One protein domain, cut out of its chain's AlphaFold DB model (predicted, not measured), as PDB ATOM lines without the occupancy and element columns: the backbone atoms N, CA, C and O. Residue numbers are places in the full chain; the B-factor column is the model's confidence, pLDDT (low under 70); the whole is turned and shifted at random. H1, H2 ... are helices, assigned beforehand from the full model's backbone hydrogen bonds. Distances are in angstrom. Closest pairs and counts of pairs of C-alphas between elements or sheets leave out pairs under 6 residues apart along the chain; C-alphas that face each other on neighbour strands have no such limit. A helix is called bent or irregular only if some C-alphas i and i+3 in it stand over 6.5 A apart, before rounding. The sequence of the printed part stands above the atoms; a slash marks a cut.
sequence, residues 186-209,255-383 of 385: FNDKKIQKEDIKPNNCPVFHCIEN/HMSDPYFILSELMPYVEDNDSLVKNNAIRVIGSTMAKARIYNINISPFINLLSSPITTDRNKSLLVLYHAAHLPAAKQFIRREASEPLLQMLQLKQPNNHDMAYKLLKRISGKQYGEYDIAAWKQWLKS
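Overview. This is residues 186 to 209 and 255 to 383 of the 385 residues of a protein of Legionella septentrionalis (UniProt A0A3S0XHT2). Helices are stacked pair after pair along the longest axis: the hairpin H1-H2 at one end, then H3 and H4, then H5 and H6, with the short H7 at the other end. H4 is in the middle, H5 has a kink, and the unnamed stretch of residues 186 to 209 lies at the H1-H2 end. The printed part has 153 residues, with seven named helices, H1 to H7 along the chain, and no named strand; the class is all helix. It is compact, with a radius of gyration of the C-alphas of 15.8 A and spans of 44 by 36 by 29 A.

Arrangement. H2, residues 275 to 292, touches H1, residues 259 to 271, closest at C-alphas 270 and 278, 5.0 A; this helical hairpin has a shallow tilt of 28 degrees, opposite ways. H2 also touches H4, residues 311 to 324, closest at C-alphas 286 and 320, 4.6 A, at a shallow tilt of 21 degrees, the same way. H3, residues 300 to 305, forms a helical hairpin with H4, closest at C-alphas 302 and 317, 4.9 A. H4 touches H6, residues 351 to 365, closest at C-alphas 315 and 353, 5.2 A, at a shallow tilt of 26 degrees. H5, residues 328 to 345, forms a helical hairpin with H6, closest at C-alphas 331 and 364, 4.9 A; the tilt of 37 degrees is only just steep. H4, H5 and H6 form an up and down bundle, each helix running against the one before it; H4 and H5 only just touch, with 3 pairs of C-alphas within 8 A, closest at C-alphas 324 and 330, 6.0 A. H7, residues 374 to 382, touches residues 335 to 343 of H5 alone, closest at C-alphas 339 and 381, 6.2 A. H2 and H5 are apart. Every O i to N i+4 pair is within hydrogen-bond range in H2, H3 and H7; the counts are 5 of 9 in H1, 9 of 10 in H4, 11 of 14 in H5 and 10 of 11 in H6.

Along the chain. H2 is 25.5 A long, from (-27.343, -17.882, 25.709) at C-alpha 275. H5 is 22.5 A, with a kink of 74 degrees near residue 339; it is irregular, C-alphas 337 and 340 being 8.0 A apart. H1 is 19.9 A, beginning at (-47.115, -5.750, 24.935), and irregular too, with C-alphas 265 and 268 7.1 A apart. H6 is 20.5 A, H4 20.4 A, H7 12.2 A and H3 8.8 A; H7 ends at (-42.176, -30.456, -0.756).

Size, cuts and confidence. The C-alphas farthest apart are those of Asp 188 and Ser 383, 50.7 A. Residues 210 to 254 are not printed, and C-alphas 209 and 255 are 12.6 A apart across this cut. No link between named helices is long. The mean pLDDT of the printed part is 95.3; residues 198 to 199 are under 70.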
ATOM      1  N   PHE A 186     -38.209 -25.433  43.931       85.06
ATOM      2  CA  PHE A 186     -38.308 -26.546  42.986       85.06
ATOM      3  C   PHE A 186     -37.509 -27.765  43.445       85.06
ATOM      4  O   PHE A 186     -38.037 -28.878  43.444       85.06
ATOM      5  N   ASN A 187     -36.269 -27.553  43.881       82.06
ATOM      6  CA  ASN A 187     -35.384 -28.620  44.346       82.06
ATOM      7  C   ASN A 187     -35.920 -29.292  45.620       82.06
ATOM      8  O   ASN A 187     -35.938 -30.521  45.718       82.06
ATOM      9  N   ASP A 188     -36.491 -28.500  46.528       84.94
ATOM     10  CA  ASP A 188     -37.159 -28.970  47.745       84.94
ATOM     11  C   ASP A 188     -38.540 -29.599  47.487       84.94
ATOM     12  O   ASP A 188     -39.201 -30.047  48.427       84.94
ATOM     13  N   LYS A 189     -39.019 -29.614  46.232       87.38
ATOM     14  CA  LYS A 189     -40.368 -30.070  45.841       87.38
ATOM     15  C   LYS A 189     -41.500 -29.332  46.571       87.38
ATOM     16  O   LYS A 189     -42.593 -29.873  46.748       87.38
ATOM     17  N   LYS A 190     -41.246 -28.086  46.984       88.81
ATOM     18  CA  LYS A 190     -42.229 -27.172  47.596       88.81
ATOM     19  C   LYS A 190     -43.112 -26.481  46.555       88.81
ATOM     20  O   LYS A 190     -44.118 -25.880  46.915       88.81
ATOM     21  N   ILE A 191     -42.739 -26.576  45.281       86.38
ATOM     22  CA  ILE A 191     -43.569 -26.227  44.127       86.38
ATOM     23  C   ILE A 191     -43.728 -27.494  43.291       86.38
ATOM     24  O   ILE A 191     -42.740 -28.099  42.868       86.38
ATOM     25  N   GLN A 192     -44.971 -27.917  43.080       80.12
ATOM     26  CA  GLN A 192     -45.304 -29.102  42.296       80.12
ATOM     27  C   GLN A 192     -45.779 -28.713  40.898       80.12
ATOM     28  O   GLN A 192     -46.109 -27.562  40.616       80.12
ATOM     29  N   LYS A 193     -45.841 -29.685  39.986       75.12
ATOM     30  CA  LYS A 193     -46.256 -29.464  38.593       75.12
ATOM     31  C   LYS A 193     -47.650 -28.832  38.496       75.12
ATOM     32  O   LYS A 193     -47.925 -28.063  37.578       75.12
ATOM     33  N   GLU A 194     -48.526 -29.161  39.434       77.44
ATOM     34  CA  GLU A 194     -49.901 -28.680  39.540       77.44
ATOM     35  C   GLU A 194     -49.964 -27.195  39.901       77.44
ATOM     36  O   GLU A 194     -50.929 -26.511  39.529       77.44
ATOM     37  N   ASP A 195     -48.927 -26.697  40.578       75.88
ATOM     38  CA  ASP A 195     -48.751 -25.282  40.862       75.88
ATOM     39  C   ASP A 195     -48.383 -24.537  39.581       75.88
ATOM     40  O   ASP A 195     -48.945 -23.472  39.343       75.88
ATOM     41  N   ILE A 196     -47.585 -25.140  38.692       71.19
ATOM     42  CA  ILE A 196     -47.139 -24.577  37.406       71.19
ATOM     43  C   ILE A 196     -48.257 -24.628  36.349       71.19
ATOM     44  O   ILE A 196     -48.212 -25.367  35.360       71.19
ATOM     45  N   LYS A 197     -49.315 -23.830  36.520       71.88
ATOM     46  CA  LYS A 197     -50.336 -23.662  35.472       71.88
ATOM     47  C   LYS A 197     -49.936 -22.528  34.520       71.88
ATOM     48  O   LYS A 197     -49.996 -21.367  34.930       71.88
ATOM     49  N   PRO A 198     -49.637 -22.808  33.231       64.00
ATOM     50  CA  PRO A 198     -49.113 -21.805  32.295       64.00
ATOM     51  C   PRO A 198     -50.042 -20.601  32.060       64.00
ATOM     52  O   PRO A 198     -49.586 -19.538  31.656       64.00
ATOM     53  N   ASN A 199     -51.341 -20.724  32.350       68.50
ATOM     54  CA  ASN A 199     -52.326 -19.669  32.091       68.50
ATOM     55  C   ASN A 199     -52.532 -18.690  33.261       68.50
ATOM     56  O   ASN A 199     -53.371 -17.800  33.156       68.50
ATOM     57  N   ASN A 200     -51.797 -18.838  34.367       84.81
ATOM     58  CA  ASN A 200     -52.047 -18.072  35.593       84.81
ATOM     59  C   ASN A 200     -51.048 -16.937  35.838       84.81
ATOM     60  O   ASN A 200     -51.058 -16.338  36.913       84.81
ATOM     61  N   CYS A 201     -50.190 -16.628  34.867       91.25
ATOM     62  CA  CYS A 201     -49.264 -15.519  35.020       91.25
ATOM     63  C   CYS A 201     -50.028 -14.182  35.074       91.25
ATOM     64  O   CYS A 201     -50.776 -13.901  34.137       91.25
ATOM     65  N   PRO A 202     -49.870 -13.340  36.110       94.38
ATOM     66  CA  PRO A 202     -50.597 -12.070  36.210       94.38
ATOM     67  C   PRO A 202     -50.082 -11.003  35.230       94.38
ATOM     68  O   PRO A 202     -50.799 -10.054  34.936       94.38
ATOM     69  N   VAL A 203     -48.879 -11.188  34.683       96.06
ATOM     70  CA  VAL A 203     -48.238 -10.305  33.695       96.06
ATOM     71  C   VAL A 203     -48.002 -11.056  32.375       96.06
ATOM     72  O   VAL A 203     -48.576 -12.136  32.186       96.06
ATOM     73  N   PHE A 204     -47.220 -10.505  31.438       96.94
ATOM     74  CA  PHE A 204     -46.982 -11.136  30.132       96.94
ATOM     75  C   PHE A 204     -46.060 -12.351  30.196       96.94
ATOM     76  O   PHE A 204     -46.281 -13.311  29.459       96.94
ATOM     77  N   HIS A 205     -45.095 -12.362  31.116       95.25
ATOM     78  CA  HIS A 205     -44.280 -13.537  31.415       95.25
ATOM     79  C   HIS A 205     -43.879 -13.562  32.893       95.25
ATOM     80  O   HIS A 205     -43.518 -12.542  33.466       95.25
ATOM     81  N   CYS A 206     -43.872 -14.747  33.492       91.69
ATOM     82  CA  CYS A 206     -43.298 -15.015  34.804       91.69
ATOM     83  C   CYS A 206     -42.638 -16.391  34.767       91.69
ATOM     84  O   CYS A 206     -43.035 -17.254  33.981       91.69
ATOM     85  N   ILE A 207     -41.598 -16.574  35.579       86.88
ATOM     86  CA  ILE A 207     -40.878 -17.850  35.652       86.88
ATOM     87  C   ILE A 207     -41.759 -18.888  36.346       86.88
ATOM     88  O   ILE A 207     -41.921 -19.986  35.827       86.88
ATOM     89  N   GLU A 208     -42.382 -18.485  37.453       85.56
ATOM     90  CA  GLU A 208     -43.439 -19.217  38.142       85.56
ATOM     91  C   GLU A 208     -44.542 -18.244  38.573       85.56
ATOM     92  O   GLU A 208     -44.324 -17.033  38.682       85.56
ATOM     93  N   ASN A 209     -45.749 -18.747  38.831       78.56
ATOM     94  CA  ASN A 209     -46.783 -17.912  39.416       78.56
ATOM     95  C   ASN A 209     -46.447 -17.539  40.872       78.56
ATOM     96  O   ASN A 209     -45.911 -18.310  41.662       78.56
ATOM     97  N   HIS A 255     -42.993  -7.647  32.930       98.25
ATOM     98  CA  HIS A 255     -43.888  -6.999  33.896       98.25
ATOM     99  C   HIS A 255     -44.430  -5.637  33.426       98.25
ATOM    100  O   HIS A 255     -45.271  -5.046  34.109       98.25
ATOM    101  N   MET A 256     -43.983  -5.122  32.277       98.31
ATOM    102  CA  MET A 256     -44.506  -3.879  31.707       98.31
ATOM    103  C   MET A 256     -45.919  -4.074  31.137       98.31
ATOM    104  O   MET A 256     -46.341  -5.186  30.828       98.31
ATOM    105  N   SER A 257     -46.685  -2.988  31.022       97.56
ATOM    106  CA  SER A 257     -48.104  -3.051  30.639       97.56
ATOM    107  C   SER A 257     -48.357  -3.052  29.132       97.56
ATOM    108  O   SER A 257     -49.417  -3.504  28.708       97.56
ATOM    109  N   ASP A 258     -47.422  -2.536  28.331       98.50
ATOM    110  CA  ASP A 258     -47.570  -2.448  26.877       98.50
ATOM    111  C   ASP A 258     -46.901  -3.651  26.185       98.50
ATOM    112  O   ASP A 258     -45.670  -3.741  26.161       98.50
ATOM    113  N   PRO A 259     -47.677  -4.582  25.600       98.50
ATOM    114  CA  PRO A 259     -47.115  -5.750  24.935       98.50
ATOM    115  C   PRO A 259     -46.359  -5.409  23.645       98.50
ATOM    116  O   PRO A 259     -45.431  -6.134  23.298       98.50
ATOM    117  N   TYR A 260     -46.700  -4.329  22.934       98.62
ATOM    118  CA  TYR A 260     -45.954  -3.924  21.735       98.62
ATOM    119  C   TYR A 260     -44.593  -3.342  22.110       98.62
ATOM    120  O   TYR A 260     -43.593  -3.653  21.456       98.62
ATOM    121  N   PHE A 261     -44.536  -2.578  23.205       98.50
ATOM    122  CA  PHE A 261     -43.271  -2.148  23.796       98.50
ATOM    123  C   PHE A 261     -42.394  -3.355  24.156       98.50
ATOM    124  O   PHE A 261     -41.254  -3.425  23.719       98.50
ATOM    125  N   ILE A 262     -42.937  -4.356  24.862       98.75
ATOM    126  CA  ILE A 262     -42.185  -5.571  25.231       98.75
ATOM    127  C   ILE A 262     -41.609  -6.276  23.997       98.75
ATOM    128  O   ILE A 262     -40.438  -6.647  23.984       98.75
ATOM    129  N   LEU A 263     -42.428  -6.477  22.960       98.69
ATOM    130  CA  LEU A 263     -42.001  -7.183  21.752       98.69
ATOM    131  C   LEU A 263     -40.924  -6.413  20.980       98.69
ATOM    132  O   LEU A 263     -39.957  -7.025  20.533       98.69
ATOM    133  N   SER A 264     -41.089  -5.097  20.820       98.38
ATOM    134  CA  SER A 264     -40.122  -4.257  20.099       98.38
ATOM    135  C   SER A 264     -38.800  -4.120  20.854       98.38
ATOM    136  O   SER A 264     -37.746  -4.251  20.238       98.38
ATOM    137  N   GLU A 265     -38.852  -3.950  22.175       98.56
ATOM    138  CA  GLU A 265     -37.668  -3.803  23.024       98.56
ATOM    139  C   GLU A 265     -36.858  -5.101  23.131       98.56
ATOM    140  O   GLU A 265     -35.632  -5.065  23.154       98.56
ATOM    141  N   LEU A 266     -37.517  -6.266  23.174       98.75
ATOM    142  CA  LEU A 266     -36.818  -7.542  23.354       98.75
ATOM    143  C   LEU A 266     -36.304  -8.177  22.058       98.75
ATOM    144  O   LEU A 266     -35.436  -9.048  22.121       98.75
ATOM    145  N   MET A 267     -36.812  -7.765  20.893       98.62
ATOM    146  CA  MET A 267     -36.438  -8.363  19.605       98.62
ATOM    147  C   MET A 267     -34.921  -8.346  19.322       98.62
ATOM    148  O   MET A 267     -34.416  -9.381  18.886       98.62
ATOM    149  N   PRO A 268     -34.163  -7.260  19.595       98.31
ATOM    150  CA  PRO A 268     -32.715  -7.241  19.367       98.31
ATOM    151  C   PRO A 268     -31.946  -8.305  20.165       98.31
ATOM    152  O   PRO A 268     -30.906  -8.781  19.722       98.31
ATOM    153  N   TYR A 269     -32.469  -8.721  21.321       98.25
ATOM    154  CA  TYR A 269     -31.797  -9.667  22.216       98.25
ATOM    155  C   TYR A 269     -32.062 -11.137  21.853       98.25
ATOM    156  O   TYR A 269     -31.509 -12.034  22.480       98.25
ATOM    157  N   VAL A 270     -32.855 -11.413  20.810       98.25
ATOM    158  CA  VAL A 270     -32.995 -12.763  20.221       98.25
ATOM    159  C   VAL A 270     -31.685 -13.239  19.581       98.25
ATOM    160  O   VAL A 270     -31.481 -14.437  19.394       98.25
ATOM    161  N   GLU A 271     -30.778 -12.314  19.277       95.88
ATOM    162  CA  GLU A 271     -29.457 -12.592  18.709       95.88
ATOM    163  C   GLU A 271     -28.325 -12.271  19.696       95.88
ATOM    164  O   GLU A 271     -27.174 -12.136  19.290       95.88
ATOM    165  N   ASP A 272     -28.627 -12.166  20.998       95.88
ATOM    166  CA  ASP A 272     -27.602 -11.908  22.012       95.88
ATOM    167  C   ASP A 272     -26.520 -13.001  22.015       95.88
ATOM    168  O   ASP A 272     -26.813 -14.194  21.878       95.88
ATOM    169  N   ASN A 273     -25.261 -12.595  22.195       93.00
ATOM    170  CA  ASN A 273     -24.125 -13.518  22.258       93.00
ATOM    171  C   ASN A 273     -24.188 -14.438  23.480       93.00
ATOM    172  O   ASN A 273     -23.618 -15.531  23.456       93.00
ATOM    173  N   ASP A 274     -24.872 -14.005  24.540       94.00
ATOM    174  CA  ASP A 274     -25.082 -14.808  25.726       94.00
ATOM    175  C   ASP A 274     -26.370 -15.637  25.623       94.00
ATOM    176  O   ASP A 274     -27.476 -15.134  25.401       94.00
ATOM    177  N   SER A 275     -26.227 -16.945  25.825       92.62
ATOM    178  CA  SER A 275     -27.343 -17.882  25.709       92.62
ATOM    179  C   SER A 275     -28.449 -17.657  26.745       92.62
ATOM    180  O   SER A 275     -29.612 -17.898  26.425       92.62
ATOM    181  N   LEU A 276     -28.142 -17.193  27.961       92.75
ATOM    182  CA  LEU A 276     -29.146 -16.935  28.997       92.75
ATOM    183  C   LEU A 276     -30.013 -15.739  28.598       92.75
ATOM    184  O   LEU A 276     -31.243 -15.836  28.614       92.75
ATOM    185  N   VAL A 277     -29.373 -14.642  28.190       96.44
ATOM    186  CA  VAL A 277     -30.045 -13.413  27.737       96.44
ATOM    187  C   VAL A 277     -30.948 -13.720  26.546       96.44
ATOM    188  O   VAL A 277     -32.156 -13.464  26.593       96.44
ATOM    189  N   LYS A 278     -30.391 -14.390  25.533       96.50
ATOM    190  CA  LYS A 278     -31.112 -14.824  24.337       96.50
ATOM    191  C   LYS A 278     -32.341 -15.667  24.663       96.50
ATOM    192  O   LYS A 278     -33.458 -15.374  24.230       96.50
ATOM    193  N   ASN A 279     -32.160 -16.707  25.477       95.62
ATOM    194  CA  ASN A 279     -33.242 -17.618  25.837       95.62
ATOM    195  C   ASN A 279     -34.342 -16.922  26.643       95.62
ATOM    196  O   ASN A 279     -35.527 -17.194  26.425       95.62
ATOM    197  N   ASN A 280     -33.985 -16.005  27.541       97.50
ATOM    198  CA  ASN A 280     -34.967 -15.235  28.296       97.50
ATOM    199  C   ASN A 280     -35.757 -14.287  27.387       97.50
ATOM    200  O   ASN A 280     -36.982 -14.221  27.525       97.50
ATOM    201  N   ALA A 281     -35.112 -13.632  26.413       98.50
ATOM    202  CA  ALA A 281     -35.793 -12.752  25.461       98.50
ATOM    203  C   ALA A 281     -36.859 -13.518  24.669       98.50
ATOM    204  O   ALA A 281     -38.034 -13.145  24.670       98.50
ATOM    205  N   ILE A 282     -36.484 -14.657  24.076       98.50
ATOM    206  CA  ILE A 282     -37.392 -15.485  23.268       98.50
ATOM    207  C   ILE A 282     -38.576 -15.987  24.107       98.50
ATOM    208  O   ILE A 282     -39.716 -15.998  23.635       98.50
ATOM    209  N   ARG A 283     -38.336 -16.376  25.368       96.56
ATOM    210  CA  ARG A 283     -39.398 -16.796  26.297       96.56
ATOM    211  C   ARG A 283     -40.408 -15.684  26.547       96.56
ATOM    212  O   ARG A 283     -41.609 -15.923  26.418       96.56
ATOM    213  N   VAL A 284     -39.934 -14.489  26.903       98.12
ATOM    214  CA  VAL A 284     -40.819 -13.355  27.194       98.12
ATOM    215  C   VAL A 284     -41.586 -12.944  25.939       98.12
ATOM    216  O   VAL A 284     -42.797 -12.739  26.025       98.12
ATOM    217  N   ILE A 285     -40.942 -12.928  24.768       98.69
ATOM    218  CA  ILE A 285     -41.599 -12.674  23.477       98.69
ATOM    219  C   ILE A 285     -42.715 -13.695  23.227       98.69
ATOM    220  O   ILE A 285     -43.869 -13.310  23.035       98.69
ATOM    221  N   GLY A 286     -42.410 -14.996  23.294       97.75
ATOM    222  CA  GLY A 286     -43.383 -16.061  23.040       97.75
ATOM    223  C   GLY A 286     -44.590 -16.005  23.979       97.75
ATOM    224  O   GLY A 286     -45.734 -16.096  23.527       97.75
ATOM    225  N   SER A 287     -44.365 -15.782  25.276       96.81
ATOM    226  CA  SER A 287     -45.449 -15.628  26.255       96.81
ATOM    227  C   SER A 287     -46.261 -14.348  26.048       96.81
ATOM    228  O   SER A 287     -47.491 -14.387  26.148       96.81
ATOM    229  N   THR A 288     -45.612 -13.240  25.682       98.06
ATOM    230  CA  THR A 288     -46.291 -11.976  25.357       98.06
ATOM    231  C   THR A 288     -47.200 -12.149  24.145       98.06
ATOM    232  O   THR A 288     -48.382 -11.819  24.226       98.06
ATOM    233  N   MET A 289     -46.710 -12.764  23.063       98.19
ATOM    234  CA  MET A 289     -47.524 -13.098  21.887       98.19
ATOM    235  C   MET A 289     -48.729 -13.967  22.250       98.19
ATOM    236  O   MET A 289     -49.849 -13.705  21.810       98.19
ATOM    237  N   ALA A 290     -48.514 -15.004  23.066       96.56
ATOM    238  CA  ALA A 290     -49.568 -15.916  23.491       96.56
ATOM    239  C   ALA A 290     -50.679 -15.190  24.262       96.56
ATOM    240  O   ALA A 290     -51.862 -15.368  23.960       96.56
ATOM    241  N   LYS A 291     -50.293 -14.370  25.246       96.44
ATOM    242  CA  LYS A 291     -51.215 -13.687  26.157       96.44
ATOM    243  C   LYS A 291     -51.901 -12.487  25.499       96.44
ATOM    244  O   LYS A 291     -53.115 -12.353  25.628       96.44
ATOM    245  N   ALA A 292     -51.149 -11.651  24.782       97.75
ATOM    246  CA  ALA A 292     -51.653 -10.456  24.099       97.75
ATOM    247  C   ALA A 292     -52.322 -10.759  22.749       97.75
ATOM    248  O   ALA A 292     -52.953  -9.882  22.169       97.75
ATOM    249  N   ARG A 293     -52.189 -11.996  22.244       97.81
ATOM    250  CA  ARG A 293     -52.657 -12.427  20.915       97.81
ATOM    251  C   ARG A 293     -52.060 -11.606  19.764       97.81
ATOM    252  O   ARG A 293     -52.719 -11.364  18.757       97.81
ATOM    253  N   ILE A 294     -50.797 -11.211  19.909       98.38
ATOM    254  CA  ILE A 294     -50.037 -10.511  18.869       98.38
ATOM    255  C   ILE A 294     -49.229 -11.553  18.100       98.38
ATOM    256  O   ILE A 294     -48.345 -12.195  18.659       98.38
ATOM    257  N   TYR A 295     -49.554 -11.742  16.823       98.31
ATOM    258  CA  TYR A 295     -48.941 -12.787  15.989       98.31
ATOM    259  C   TYR A 295     -48.120 -12.234  14.822       98.31
ATOM    260  O   TYR A 295     -47.360 -12.981  14.212       98.31
ATOM    261  N   ASN A 296     -48.267 -10.941  14.515       98.00
ATOM    262  CA  ASN A 296     -47.565 -10.279  13.421       98.00
ATOM    263  C   ASN A 296     -46.258  -9.656  13.930       98.00
ATOM    264  O   ASN A 296     -46.233  -8.486  14.300       98.00
ATOM    265  N   ILE A 297     -45.195 -10.456  13.992       98.25
ATOM    266  CA  ILE A 297     -43.837 -10.006  14.328       98.25
ATOM    267  C   ILE A 297     -42.851 -10.481  13.256       98.25
ATOM    268  O   ILE A 297     -43.154 -11.407  12.502       98.25
ATOM    269  N   ASN A 298     -41.650  -9.900  13.215       98.38
ATOM    270  CA  ASN A 298     -40.565 -10.457  12.407       98.38
ATOM    271  C   ASN A 298     -40.150 -11.823  12.972       98.38
ATOM    272  O   ASN A 298     -39.582 -11.897  14.059       98.38
ATOM    273  N   ILE A 299     -40.429 -12.900  12.232       98.69
ATOM    274  CA  ILE A 299     -40.117 -14.266  12.667       98.69
ATOM    275  C   ILE A 299     -38.784 -14.817  12.153       98.69
ATOM    276  O   ILE A 299     -38.385 -15.908  12.556       98.69
ATOM    277  N   SER A 300     -38.081 -14.077  11.293       98.62
ATOM    278  CA  SER A 300     -36.836 -14.540  10.664       98.62
ATOM    279  C   SER A 300     -35.740 -14.912  11.677       98.62
ATOM    280  O   SER A 300     -35.162 -15.990  11.529       98.62
ATOM    281  N   PRO A 301     -35.494 -14.126  12.752       98.50
ATOM    282  CA  PRO A 301     -34.499 -14.497  13.763       98.50
ATOM    283  C   PRO A 301     -34.792 -15.853  14.426       98.50
ATOM    284  O   PRO A 301     -33.892 -16.662  14.625       98.50
ATOM    285  N   PHE A 302     -36.064 -16.164  14.688       98.75
ATOM    286  CA  PHE A 302     -36.463 -17.427  15.320       98.75
ATOM    287  C   PHE A 302     -36.344 -18.623  14.369       98.75
ATOM    288  O   PHE A 302     -36.035 -19.725  14.815       98.75
ATOM    289  N   ILE A 303     -36.552 -18.426  13.062       98.69
ATOM    290  CA  ILE A 303     -36.282 -19.470  12.061       98.69
ATOM    291  C   ILE A 303     -34.784 -19.783  12.018       98.69
ATOM    292  O   ILE A 303     -34.408 -20.953  12.061       98.69
ATOM    293  N   ASN A 304     -33.928 -18.755  12.026       98.12
ATOM    294  CA  ASN A 304     -32.475 -18.936  12.042       98.12
ATOM    295  C   ASN A 304     -32.019 -19.762  13.253       98.12
ATOM    296  O   ASN A 304     -31.205 -20.679  13.113       98.12
ATOM    297  N   LEU A 305     -32.583 -19.486  14.430       98.31
ATOM    298  CA  LEU A 305     -32.268 -20.200  15.666       98.31
ATOM    299  C   LEU A 305     -32.675 -21.674  15.662       98.31
ATOM    300  O   LEU A 305     -32.120 -22.438  16.449       98.31
ATOM    301  N   LEU A 306     -33.564 -22.116  14.765       98.38
ATOM    302  CA  LEU A 306     -33.855 -23.545  14.632       98.38
ATOM    303  C   LEU A 306     -32.622 -24.345  14.210       98.38
ATOM    304  O   LEU A 306     -32.565 -25.524  14.525       98.38
ATOM    305  N   SER A 307     -31.640 -23.712  13.562       96.94
ATOM    306  CA  SER A 307     -30.363 -24.336  13.196       96.94
ATOM    307  C   SER A 307     -29.293 -24.217  14.289       96.94
ATOM    308  O   SER A 307     -28.186 -24.732  14.118       96.94
ATOM    309  N   SER A 308     -29.571 -23.551  15.413       97.44
ATOM    310  CA  SER A 308     -28.616 -23.426  16.522       97.44
ATOM    311  C   SER A 308     -28.217 -24.814  17.048       97.44
ATOM    312  O   SER A 308     -29.083 -25.684  17.162       97.44
ATOM    313  N   PRO A 309     -26.935 -25.075  17.371       96.81
ATOM    314  CA  PRO A 309     -26.531 -26.264  18.121       96.81
ATOM    315  C   PRO A 309     -26.917 -26.165  19.609       96.81
ATOM    316  O   PRO A 309     -26.665 -27.092  20.363       96.81
ATOM    317  N   ILE A 310     -27.525 -25.060  20.052       95.81
ATOM    318  CA  ILE A 310     -27.989 -24.886  21.426       95.81
ATOM    319  C   ILE A 310     -29.456 -25.308  21.520       95.81
ATOM    320  O   ILE A 310     -30.344 -24.711  20.910       95.81
ATOM    321  N   THR A 311     -29.728 -26.342  22.315       95.44
ATOM    322  CA  THR A 311     -31.058 -26.968  22.398       95.44
ATOM    323  C   THR A 311     -32.168 -26.009  22.852       95.44
ATOM    324  O   THR A 311     -33.322 -26.119  22.430       95.44
ATOM    325  N   THR A 312     -31.833 -25.048  23.717       94.38
ATOM    326  CA  THR A 312     -32.784 -24.065  24.244       94.38
ATOM    327  C   THR A 312     -33.159 -23.021  23.198       94.38
ATOM    328  O   THR A 312     -34.342 -22.703  23.078       94.38
ATOM    329  N   ASP A 313     -32.215 -22.595  22.354       97.31
ATOM    330  CA  ASP A 313     -32.491 -21.675  21.248       97.31
ATOM    331  C   ASP A 313     -33.580 -22.254  20.330       97.31
ATOM    332  O   ASP A 313     -34.556 -21.571  20.002       97.31
ATOM    333  N   ARG A 314     -33.467 -23.544  19.984       97.81
ATOM    334  CA  ARG A 314     -34.446 -24.256  19.149       97.81
ATOM    335  C   ARG A 314     -35.808 -24.362  19.832       97.81
ATOM    336  O   ARG A 314     -36.819 -23.937  19.265       97.81
ATOM    337  N   ASN A 315     -35.852 -24.864  21.069       96.31
ATOM    338  CA  ASN A 315     -37.124 -25.121  21.749       96.31
ATOM    339  C   ASN A 315     -37.929 -23.838  22.033       96.31
ATOM    340  O   ASN A 315     -39.159 -23.849  21.937       96.31
ATOM    341  N   LYS A 316     -37.264 -22.715  22.343       96.19
ATOM    342  CA  LYS A 316     -37.943 -21.437  22.599       96.19
ATOM    343  C   LYS A 316     -38.359 -20.774  21.296       96.19
ATOM    344  O   LYS A 316     -39.455 -20.222  21.226       96.19
ATOM    345  N   SER A 317     -37.553 -20.898  20.247       98.50
ATOM    346  CA  SER A 317     -37.919 -20.392  18.923       98.50
ATOM    347  C   SER A 317     -39.156 -21.096  18.370       98.50
ATOM    348  O   SER A 317     -40.066 -20.434  17.873       98.50
ATOM    349  N   LEU A 318     -39.276 -22.415  18.562       98.62
ATOM    350  CA  LEU A 318     -40.483 -23.164  18.201       98.62
ATOM    351  C   LEU A 318     -41.756 -22.620  18.874       98.62
ATOM    352  O   LEU A 318     -42.814 -22.613  18.244       98.62
ATOM    353  N   LEU A 319     -41.677 -22.131  20.118       97.31
ATOM    354  CA  LEU A 319     -42.815 -21.504  20.801       97.31
ATOM    355  C   LEU A 319     -43.268 -20.223  20.083       97.31
ATOM    356  O   LEU A 319     -44.460 -20.046  19.827       97.31
ATOM    357  N   VAL A 320     -42.326 -19.351  19.724       98.69
ATOM    358  CA  VAL A 320     -42.616 -18.106  18.996       98.69
ATOM    359  C   VAL A 320     -43.222 -18.406  17.625       98.69
ATOM    360  O   VAL A 320     -44.288 -17.885  17.287       98.69
ATOM    361  N   LEU A 321     -42.606 -19.318  16.869       98.88
ATOM    362  CA  LEU A 321     -43.092 -19.729  15.550       98.88
ATOM    363  C   LEU A 321     -44.484 -20.369  15.622       98.88
ATOM    364  O   LEU A 321     -45.336 -20.102  14.775       98.88
ATOM    365  N   TYR A 322     -44.763 -21.150  16.669       98.69
ATOM    366  CA  TYR A 322     -46.091 -21.708  16.919       98.69
ATOM    367  C   TYR A 322     -47.157 -20.622  17.099       98.69
ATOM    368  O   TYR A 322     -48.262 -20.749  16.561       98.69
ATOM    369  N   HIS A 323     -46.845 -19.535  17.810       98.44
ATOM    370  CA  HIS A 323     -47.766 -18.409  17.959       98.44
ATOM    371  C   HIS A 323     -47.888 -17.574  16.681       98.44
ATOM    372  O   HIS A 323     -49.006 -17.212  16.318       98.44
ATOM    373  N   ALA A 324     -46.799 -17.328  15.956       98.75
ATOM    374  CA  ALA A 324     -46.847 -16.614  14.680       98.75
ATOM    375  C   ALA A 324     -47.687 -17.353  13.626       98.75
ATOM    376  O   ALA A 324     -48.446 -16.736  12.879       98.75
ATOM    377  N   ALA A 325     -47.645 -18.689  13.627       98.62
ATOM    378  CA  ALA A 325     -48.392 -19.552  12.715       98.62
ATOM    379  C   ALA A 325     -49.932 -19.493  12.871       98.62
ATOM    380  O   ALA A 325     -50.636 -20.292  12.253       98.62
ATOM    381  N   HIS A 326     -50.491 -18.570  13.663       98.31
ATOM    382  CA  HIS A 326     -51.902 -18.185  13.524       98.31
ATOM    383  C   HIS A 326     -52.164 -17.379  12.239       98.31
ATOM    384  O   HIS A 326     -53.289 -17.396  11.746       98.31
ATOM    385  N   LEU A 327     -51.150 -16.710  11.675       98.44
ATOM    386  CA  LEU A 327     -51.277 -15.926  10.445       98.44
ATOM    387  C   LEU A 327     -50.941 -16.769   9.202       98.44
ATOM    388  O   LEU A 327     -49.907 -17.442   9.198       98.44
ATOM    389  N   PRO A 328     -51.738 -16.705   8.115       98.06
ATOM    390  CA  PRO A 328     -51.449 -17.429   6.875       98.06
ATOM    391  C   PRO A 328     -50.064 -17.120   6.288       98.06
ATOM    392  O   PRO A 328     -49.331 -18.043   5.941       98.06
ATOM    393  N   ALA A 329     -49.673 -15.840   6.264       98.12
ATOM    394  CA  ALA A 329     -48.366 -15.412   5.766       98.12
ATOM    395  C   ALA A 329     -47.208 -16.045   6.561       98.12
ATOM    396  O   ALA A 329     -46.259 -16.564   5.977       98.12
ATOM    397  N   ALA A 330     -47.325 -16.093   7.893       98.44
ATOM    398  CA  ALA A 330     -46.334 -16.741   8.747       98.44
ATOM    399  C   ALA A 330     -46.273 -18.258   8.510       98.44
ATOM    400  O   ALA A 330     -45.181 -18.813   8.462       98.44
ATOM    401  N   LYS A 331     -47.413 -18.940   8.308       98.50
ATOM    402  CA  LYS A 331     -47.417 -20.377   7.968       98.50
ATOM    403  C   LYS A 331     -46.639 -20.658   6.687       98.50
ATOM    404  O   LYS A 331     -45.841 -21.591   6.662       98.50
ATOM    405  N   GLN A 332     -46.864 -19.855   5.644       97.75
ATOM    406  CA  GLN A 332     -46.166 -19.999   4.368       97.75
ATOM    407  C   GLN A 332     -44.667 -19.724   4.519       97.75
ATOM    408  O   GLN A 332     -43.854 -20.501   4.024       97.75
ATOM    409  N   PHE A 333     -44.305 -18.665   5.248       98.12
ATOM    410  CA  PHE A 333     -42.908 -18.327   5.510       98.12
ATOM    411  C   PHE A 333     -42.189 -19.435   6.292       98.12
ATOM    412  O   PHE A 333     -41.147 -19.909   5.860       98.12
ATOM    413  N   ILE A 334     -42.788 -19.930   7.382       98.50
ATOM    414  CA  ILE A 334     -42.244 -21.047   8.174       98.50
ATOM    415  C   ILE A 334     -42.103 -22.297   7.310       98.50
ATOM    416  O   ILE A 334     -41.068 -22.951   7.348       98.50
ATOM    417  N   ARG A 335     -43.122 -22.638   6.514       97.56
ATOM    418  CA  ARG A 335     -43.055 -23.797   5.623       97.56
ATOM    419  C   ARG A 335     -41.845 -23.702   4.698       97.56
ATOM    420  O   ARG A 335     -41.117 -24.677   4.581       97.56
ATOM    421  N   ARG A 336     -41.617 -22.550   4.071       97.19
ATOM    422  CA  ARG A 336     -40.524 -22.376   3.111       97.19
ATOM    423  C   ARG A 336     -39.151 -22.361   3.782       97.19
ATOM    424  O   ARG A 336     -38.278 -23.115   3.378       97.19
ATOM    425  N   GLU A 337     -38.983 -21.555   4.826       98.00
ATOM    426  CA  GLU A 337     -37.660 -21.276   5.403       98.00
ATOM    427  C   GLU A 337     -37.251 -22.260   6.514       98.00
ATOM    428  O   GLU A 337     -36.070 -22.413   6.806       98.00
ATOM    429  N   ALA A 338     -38.207 -22.949   7.150       98.06
ATOM    430  CA  ALA A 338     -37.948 -23.842   8.285       98.06
ATOM    431  C   ALA A 338     -38.192 -25.332   7.982       98.06
ATOM    432  O   ALA A 338     -38.132 -26.146   8.901       98.06
ATOM    433  N   SER A 339     -38.469 -25.708   6.725       96.81
ATOM    434  CA  SER A 339     -38.763 -27.099   6.327       96.81
ATOM    435  C   SER A 339     -37.754 -28.108   6.881       96.81
ATOM    436  O   SER A 339     -38.120 -29.041   7.597       96.81
ATOM    437  N   GLU A 340     -36.480 -27.905   6.552       96.12
ATOM    438  CA  GLU A 340     -35.402 -28.831   6.885       96.12
ATOM    439  C   GLU A 340     -35.152 -28.933   8.401       96.12
ATOM    440  O   GLU A 340     -35.257 -30.038   8.942       96.12
ATOM    441  N   PRO A 341     -34.933 -27.831   9.151       97.44
ATOM    442  CA  PRO A 341     -34.722 -27.942  10.593       97.44
ATOM    443  C   PRO A 341     -35.943 -28.507  11.337       97.44
ATOM    444  O   PRO A 341     -35.764 -29.192  12.345       97.44
ATOM    445  N   LEU A 342     -37.177 -28.293  10.854       98.38
ATOM    446  CA  LEU A 342     -38.369 -28.921  11.441       98.38
ATOM    447  C   LEU A 342     -38.382 -30.440  11.256       98.38
ATOM    448  O   LEU A 342     -38.723 -31.150  12.201       98.38
ATOM    449  N   LEU A 343     -37.984 -30.948  10.085       97.69
ATOM    450  CA  LEU A 343     -37.848 -32.391   9.854       97.69
ATOM    451  C   LEU A 343     -36.731 -33.006  10.697       97.69
ATOM    452  O   LEU A 343     -36.879 -34.129  11.175       97.69
ATOM    453  N   GLN A 344     -35.623 -32.292  10.894       97.19
ATOM    454  CA  GLN A 344     -34.544 -32.756  11.765       97.19
ATOM    455  C   GLN A 344     -34.997 -32.816  13.229       97.19
ATOM    456  O   GLN A 344     -34.765 -33.818  13.899       97.19
ATOM    457  N   MET A 345     -35.703 -31.792  13.721       98.00
ATOM    458  CA  MET A 345     -36.219 -31.784  15.097       98.00
ATOM    459  C   MET A 345     -37.316 -32.824  15.343       98.00
ATOM    460  O   MET A 345     -37.378 -33.362  16.442       98.00
ATOM    461  N   LEU A 346     -38.139 -33.145  14.339       97.75
ATOM    462  CA  LEU A 346     -39.146 -34.214  14.418       97.75
ATOM    463  C   LEU A 346     -38.530 -35.625  14.524       97.75
ATOM    464  O   LEU A 346     -39.224 -36.600  14.783       97.75
ATOM    465  N   GLN A 347     -37.227 -35.760  14.279       96.94
ATOM    466  CA  GLN A 347     -36.503 -37.024  14.435       96.94
ATOM    467  C   GLN A 347     -35.758 -37.120  15.768       96.94
ATOM    468  O   GLN A 347     -35.185 -38.168  16.076       96.94
ATOM    469  N   LEU A 348     -35.742 -36.038  16.549       97.25
ATOM    470  CA  LEU A 348     -35.181 -36.057  17.889       97.25
ATOM    471  C   LEU A 348     -36.092 -36.846  18.822       97.25
ATOM    472  O   LEU A 348     -37.302 -36.919  18.645       97.25
ATOM    473  N   LYS A 349     -35.493 -37.422  19.852       95.94
ATOM    474  CA  LYS A 349     -36.209 -38.056  20.955       95.94
ATOM    475  C   LYS A 349     -36.473 -37.060  22.076       95.94
ATOM    476  O   LYS A 349     -37.395 -37.271  22.852       95.94
ATOM    477  N   GLN A 350     -35.685 -35.984  22.171       95.06
ATOM    478  CA  GLN A 350     -35.848 -34.968  23.208       95.06
ATOM    479  C   GLN A 350     -37.210 -34.232  23.081       95.06
ATOM    480  O   GLN A 350     -37.401 -33.456  22.131       95.06
ATOM    481  N   PRO A 351     -38.147 -34.389  24.045       95.88
ATOM    482  CA  PRO A 351     -39.544 -33.967  23.873       95.88
ATOM    483  C   PRO A 351     -39.756 -32.468  23.633       95.88
ATOM    484  O   PRO A 351     -40.666 -32.057  22.920       95.88
ATOM    485  N   ASN A 352     -38.918 -31.608  24.218       94.81
ATOM    486  CA  ASN A 352     -39.088 -30.152  24.091       94.81
ATOM    487  C   ASN A 352     -38.850 -29.629  22.658       94.81
ATOM    488  O   ASN A 352     -39.342 -28.547  22.340       94.81
ATOM    489  N   ASN A 353     -38.127 -30.376  21.820       97.19
ATOM    490  CA  ASN A 353     -37.902 -30.069  20.412       97.19
ATOM    491  C   ASN A 353     -38.852 -30.888  19.532       97.19
ATOM    492  O   ASN A 353     -39.573 -30.298  18.728       97.19
ATOM    493  N   HIS A 354     -38.912 -32.209  19.738       97.94
ATOM    494  CA  HIS A 354     -39.753 -33.128  18.959       97.94
ATOM    495  C   HIS A 354     -41.237 -32.745  19.004       97.94
ATOM    496  O   HIS A 354     -41.823 -32.383  17.980       97.94
ATOM    497  N   ASP A 355     -41.835 -32.714  20.199       97.94
ATOM    498  CA  ASP A 355     -43.271 -32.457  20.362       97.94
ATOM    499  C   ASP A 355     -43.657 -31.076  19.827       97.94
ATOM    500  O   ASP A 355     -44.756 -30.870  19.304       97.94
ATOM    501  N   MET A 356     -42.772 -30.094  20.010       98.06
ATOM    502  CA  MET A 356     -43.012 -28.724  19.569       98.06
ATOM    503  C   MET A 356     -42.874 -28.582  18.053       98.06
ATOM    504  O   MET A 356     -43.710 -27.905  17.449       98.06
ATOM    505  N   ALA A 357     -41.907 -29.258  17.426       98.56
ATOM    506  CA  ALA A 357     -41.792 -29.328  15.972       98.56
ATOM    507  C   ALA A 357     -43.030 -30.001  15.367       98.56
ATOM    508  O   ALA A 357     -43.646 -29.446  14.456       98.56
ATOM    509  N   TYR A 358     -43.480 -31.119  15.943       98.69
ATOM    510  CA  TYR A 358     -44.709 -31.797  15.532       98.69
ATOM    511  C   TYR A 358     -45.949 -30.894  15.654       98.69
ATOM    512  O   TYR A 358     -46.725 -30.748  14.703       98.69
ATOM    513  N   LYS A 359     -46.132 -30.220  16.798       98.56
ATOM    514  CA  LYS A 359     -47.238 -29.263  17.004       98.56
ATOM    515  C   LYS A 359     -47.209 -28.125  15.987       98.56
ATOM    516  O   LYS A 359     -48.266 -27.734  15.484       98.56
ATOM    517  N   LEU A 360     -46.026 -27.591  15.690       98.69
ATOM    518  CA  LEU A 360     -45.859 -26.535  14.700       98.69
ATOM    519  C   LEU A 360     -46.194 -27.040  13.293       98.69
ATOM    520  O   LEU A 360     -47.017 -26.414  12.628       98.69
ATOM    521  N   LEU A 361     -45.663 -28.195  12.880       98.69
ATOM    522  CA  LEU A 361     -45.950 -28.834  11.591       98.69
ATOM    523  C   LEU A 361     -47.453 -29.054  11.383       98.69
ATOM    524  O   LEU A 361     -48.003 -28.673  10.347       98.69
ATOM    525  N   LYS A 362     -48.167 -29.561  12.394       98.56
ATOM    526  CA  LYS A 362     -49.635 -29.678  12.359       98.56
ATOM    527  C   LYS A 362     -50.329 -28.335  12.176       98.56
ATOM    528  O   LYS A 362     -51.277 -28.223  11.402       98.56
ATOM    529  N   ARG A 363     -49.862 -27.299  12.870       98.31
ATOM    530  CA  ARG A 363     -50.453 -25.959  12.806       98.31
ATOM    531  C   ARG A 363     -50.274 -25.296  11.440       98.31
ATOM    532  O   ARG A 363     -51.224 -24.685  10.939       98.31
ATOM    533  N   ILE A 364     -49.085 -25.404  10.846       98.25
ATOM    534  CA  ILE A 364     -48.801 -24.799   9.538       98.25
ATOM    535  C   ILE A 364     -49.446 -25.583   8.390       98.25
ATOM    536  O   ILE A 364     -49.869 -24.974   7.412       98.25
ATOM    537  N   SER A 365     -49.589 -26.904   8.526       97.81
ATOM    538  CA  SER A 365     -50.132 -27.776   7.476       97.81
ATOM    539  C   SER A 365     -51.648 -27.969   7.524       97.81
ATOM    540  O   SER A 365     -52.266 -28.235   6.494       97.81
ATOM    541  N   GLY A 366     -52.250 -27.911   8.717       97.69
ATOM    542  CA  GLY A 366     -53.615 -28.388   8.952       97.69
ATOM    543  C   GLY A 366     -53.774 -29.913   8.827       97.69
ATOM    544  O   GLY A 366     -54.899 -30.409   8.856       97.69
ATOM    545  N   LYS A 367     -52.677 -30.666   8.673       97.56
ATOM    546  CA  LYS A 367     -52.672 -32.126   8.509       97.56
ATOM    547  C   LYS A 367     -52.583 -32.844   9.859       97.56
ATOM    548  O   LYS A 367     -52.217 -32.262  10.880       97.56
ATOM    549  N   GLN A 368     -52.931 -34.130   9.848       97.06
ATOM    550  CA  GLN A 368     -52.948 -35.017  11.019       97.06
ATOM    551  C   GLN A 368     -52.090 -36.270  10.784       97.06
ATOM    552  O   GLN A 368     -52.464 -37.360  11.207       97.06
ATOM    553  N   TYR A 369     -50.968 -36.134  10.072       98.12
ATOM    554  CA  TYR A 369     -50.004 -37.231   9.962       98.12
ATOM    555  C   TYR A 369     -49.481 -37.610  11.352       98.12
ATOM    556  O   TYR A 369     -49.455 -36.767  12.255       98.12
ATOM    557  N   GLY A 370     -49.071 -38.867  11.524       97.94
ATOM    558  CA  GLY A 370     -48.430 -39.309  12.761       97.94
ATOM    559  C   GLY A 370     -47.144 -38.523  13.031       97.94
ATOM    560  O   GLY A 370     -46.495 -38.040  12.104       97.94
ATOM    561  N   GLU A 371     -46.756 -38.392  14.298       96.94
ATOM    562  CA  GLU A 371     -45.536 -37.655  14.668       96.94
ATOM    563  C   GLU A 371     -44.257 -38.293  14.107       96.94
ATOM    564  O   GLU A 371     -43.312 -37.583  13.790       96.94
ATOM    565  N   TYR A 372     -44.263 -39.611  13.887       96.88
ATOM    566  CA  TYR A 372     -43.137 -40.361  13.319       96.88
ATOM    567  C   TYR A 372     -43.285 -40.657  11.817       96.88
ATOM    568  O   TYR A 372     -42.451 -41.357  11.244       96.88
ATOM    569  N   ASP A 373     -44.318 -40.130  11.149       97.94
ATOM    570  CA  ASP A 373     -44.495 -40.283   9.697       97.94
ATOM    571  C   ASP A 373     -43.654 -39.245   8.934       97.94
ATOM    572  O   ASP A 373     -44.152 -38.314   8.294       97.94
ATOM    573  N   ILE A 374     -42.331 -39.380   9.057       97.25
ATOM    574  CA  ILE A 374     -41.358 -38.447   8.472       97.25
ATOM    575  C   ILE A 374     -41.529 -38.360   6.949       97.25
ATOM    576  O   ILE A 374     -41.338 -37.291   6.366       97.25
ATOM    577  N   ALA A 375     -41.928 -39.457   6.296       97.56
ATOM    578  CA  ALA A 375     -42.167 -39.494   4.859       97.56
ATOM    579  C   ALA A 375     -43.344 -38.594   4.453       97.56
ATOM    580  O   ALA A 375     -43.175 -37.759   3.559       97.56
ATOM    581  N   ALA A 376     -44.491 -38.689   5.137       98.06
ATOM    582  CA  ALA A 376     -45.639 -37.827   4.860       98.06
ATOM    583  C   ALA A 376     -45.333 -36.350   5.144       98.06
ATOM    584  O   ALA A 376     -45.671 -35.482   4.333       98.06
ATOM    585  N   TRP A 377     -44.636 -36.051   6.245       98.12
ATOM    586  CA  TRP A 377     -44.214 -34.682   6.554       98.12
ATOM    587  C   TRP A 377     -43.271 -34.116   5.493       98.12
ATOM    588  O   TRP A 377     -43.484 -33.001   5.015       98.12
ATOM    589  N   LYS A 378     -42.277 -34.898   5.063       97.50
ATOM    590  CA  LYS A 378     -41.332 -34.510   4.010       97.50
ATOM    591  C   LYS A 378     -42.031 -34.305   2.669       97.50
ATOM    592  O   LYS A 378     -41.738 -33.333   1.976       97.50
ATOM    593  N   GLN A 379     -42.963 -35.181   2.301       97.62
ATOM    594  CA  GLN A 379     -43.748 -35.034   1.077       97.62
ATOM    595  C   GLN A 379     -44.621 -33.777   1.123       97.62
ATOM    596  O   GLN A 379     -44.675 -33.034   0.145       97.62
ATOM    597  N   TRP A 380     -45.272 -33.508   2.257       97.31
ATOM    598  CA  TRP A 380     -46.069 -32.300   2.424       97.31
ATOM    599  C   TRP A 380     -45.213 -31.035   2.364       97.31
ATOM    600  O   TRP A 380     -45.601 -30.091   1.691       97.31
ATOM    601  N   LEU A 381     -44.045 -30.985   3.003       96.12
ATOM    602  CA  LEU A 381     -43.173 -29.806   2.923       96.12
ATOM    603  C   LEU A 381     -42.707 -29.523   1.486       96.12
ATOM    604  O   LEU A 381     -42.573 -28.363   1.113       96.12
ATOM    605  N   LYS A 382     -42.552 -30.568   0.661       95.19
ATOM    606  CA  LYS A 382     -42.176 -30.456  -0.756       95.19
ATOM    607  C   LYS A 382     -43.325 -30.100  -1.707       95.19
ATOM    608  O   LYS A 382     -43.056 -29.676  -2.826       95.19
ATOM    609  N   SER A 383     -44.590 -30.312  -1.333       91.94
ATOM    610  CA  SER A 383     -45.715 -30.126  -2.261       91.94
ATOM    611  C   SER A 383     -46.140 -28.657  -2.365       91.94
ATOM    612  O   SER A 383     -46.636 -28.086  -1.404       91.94
TER     613      SER A 383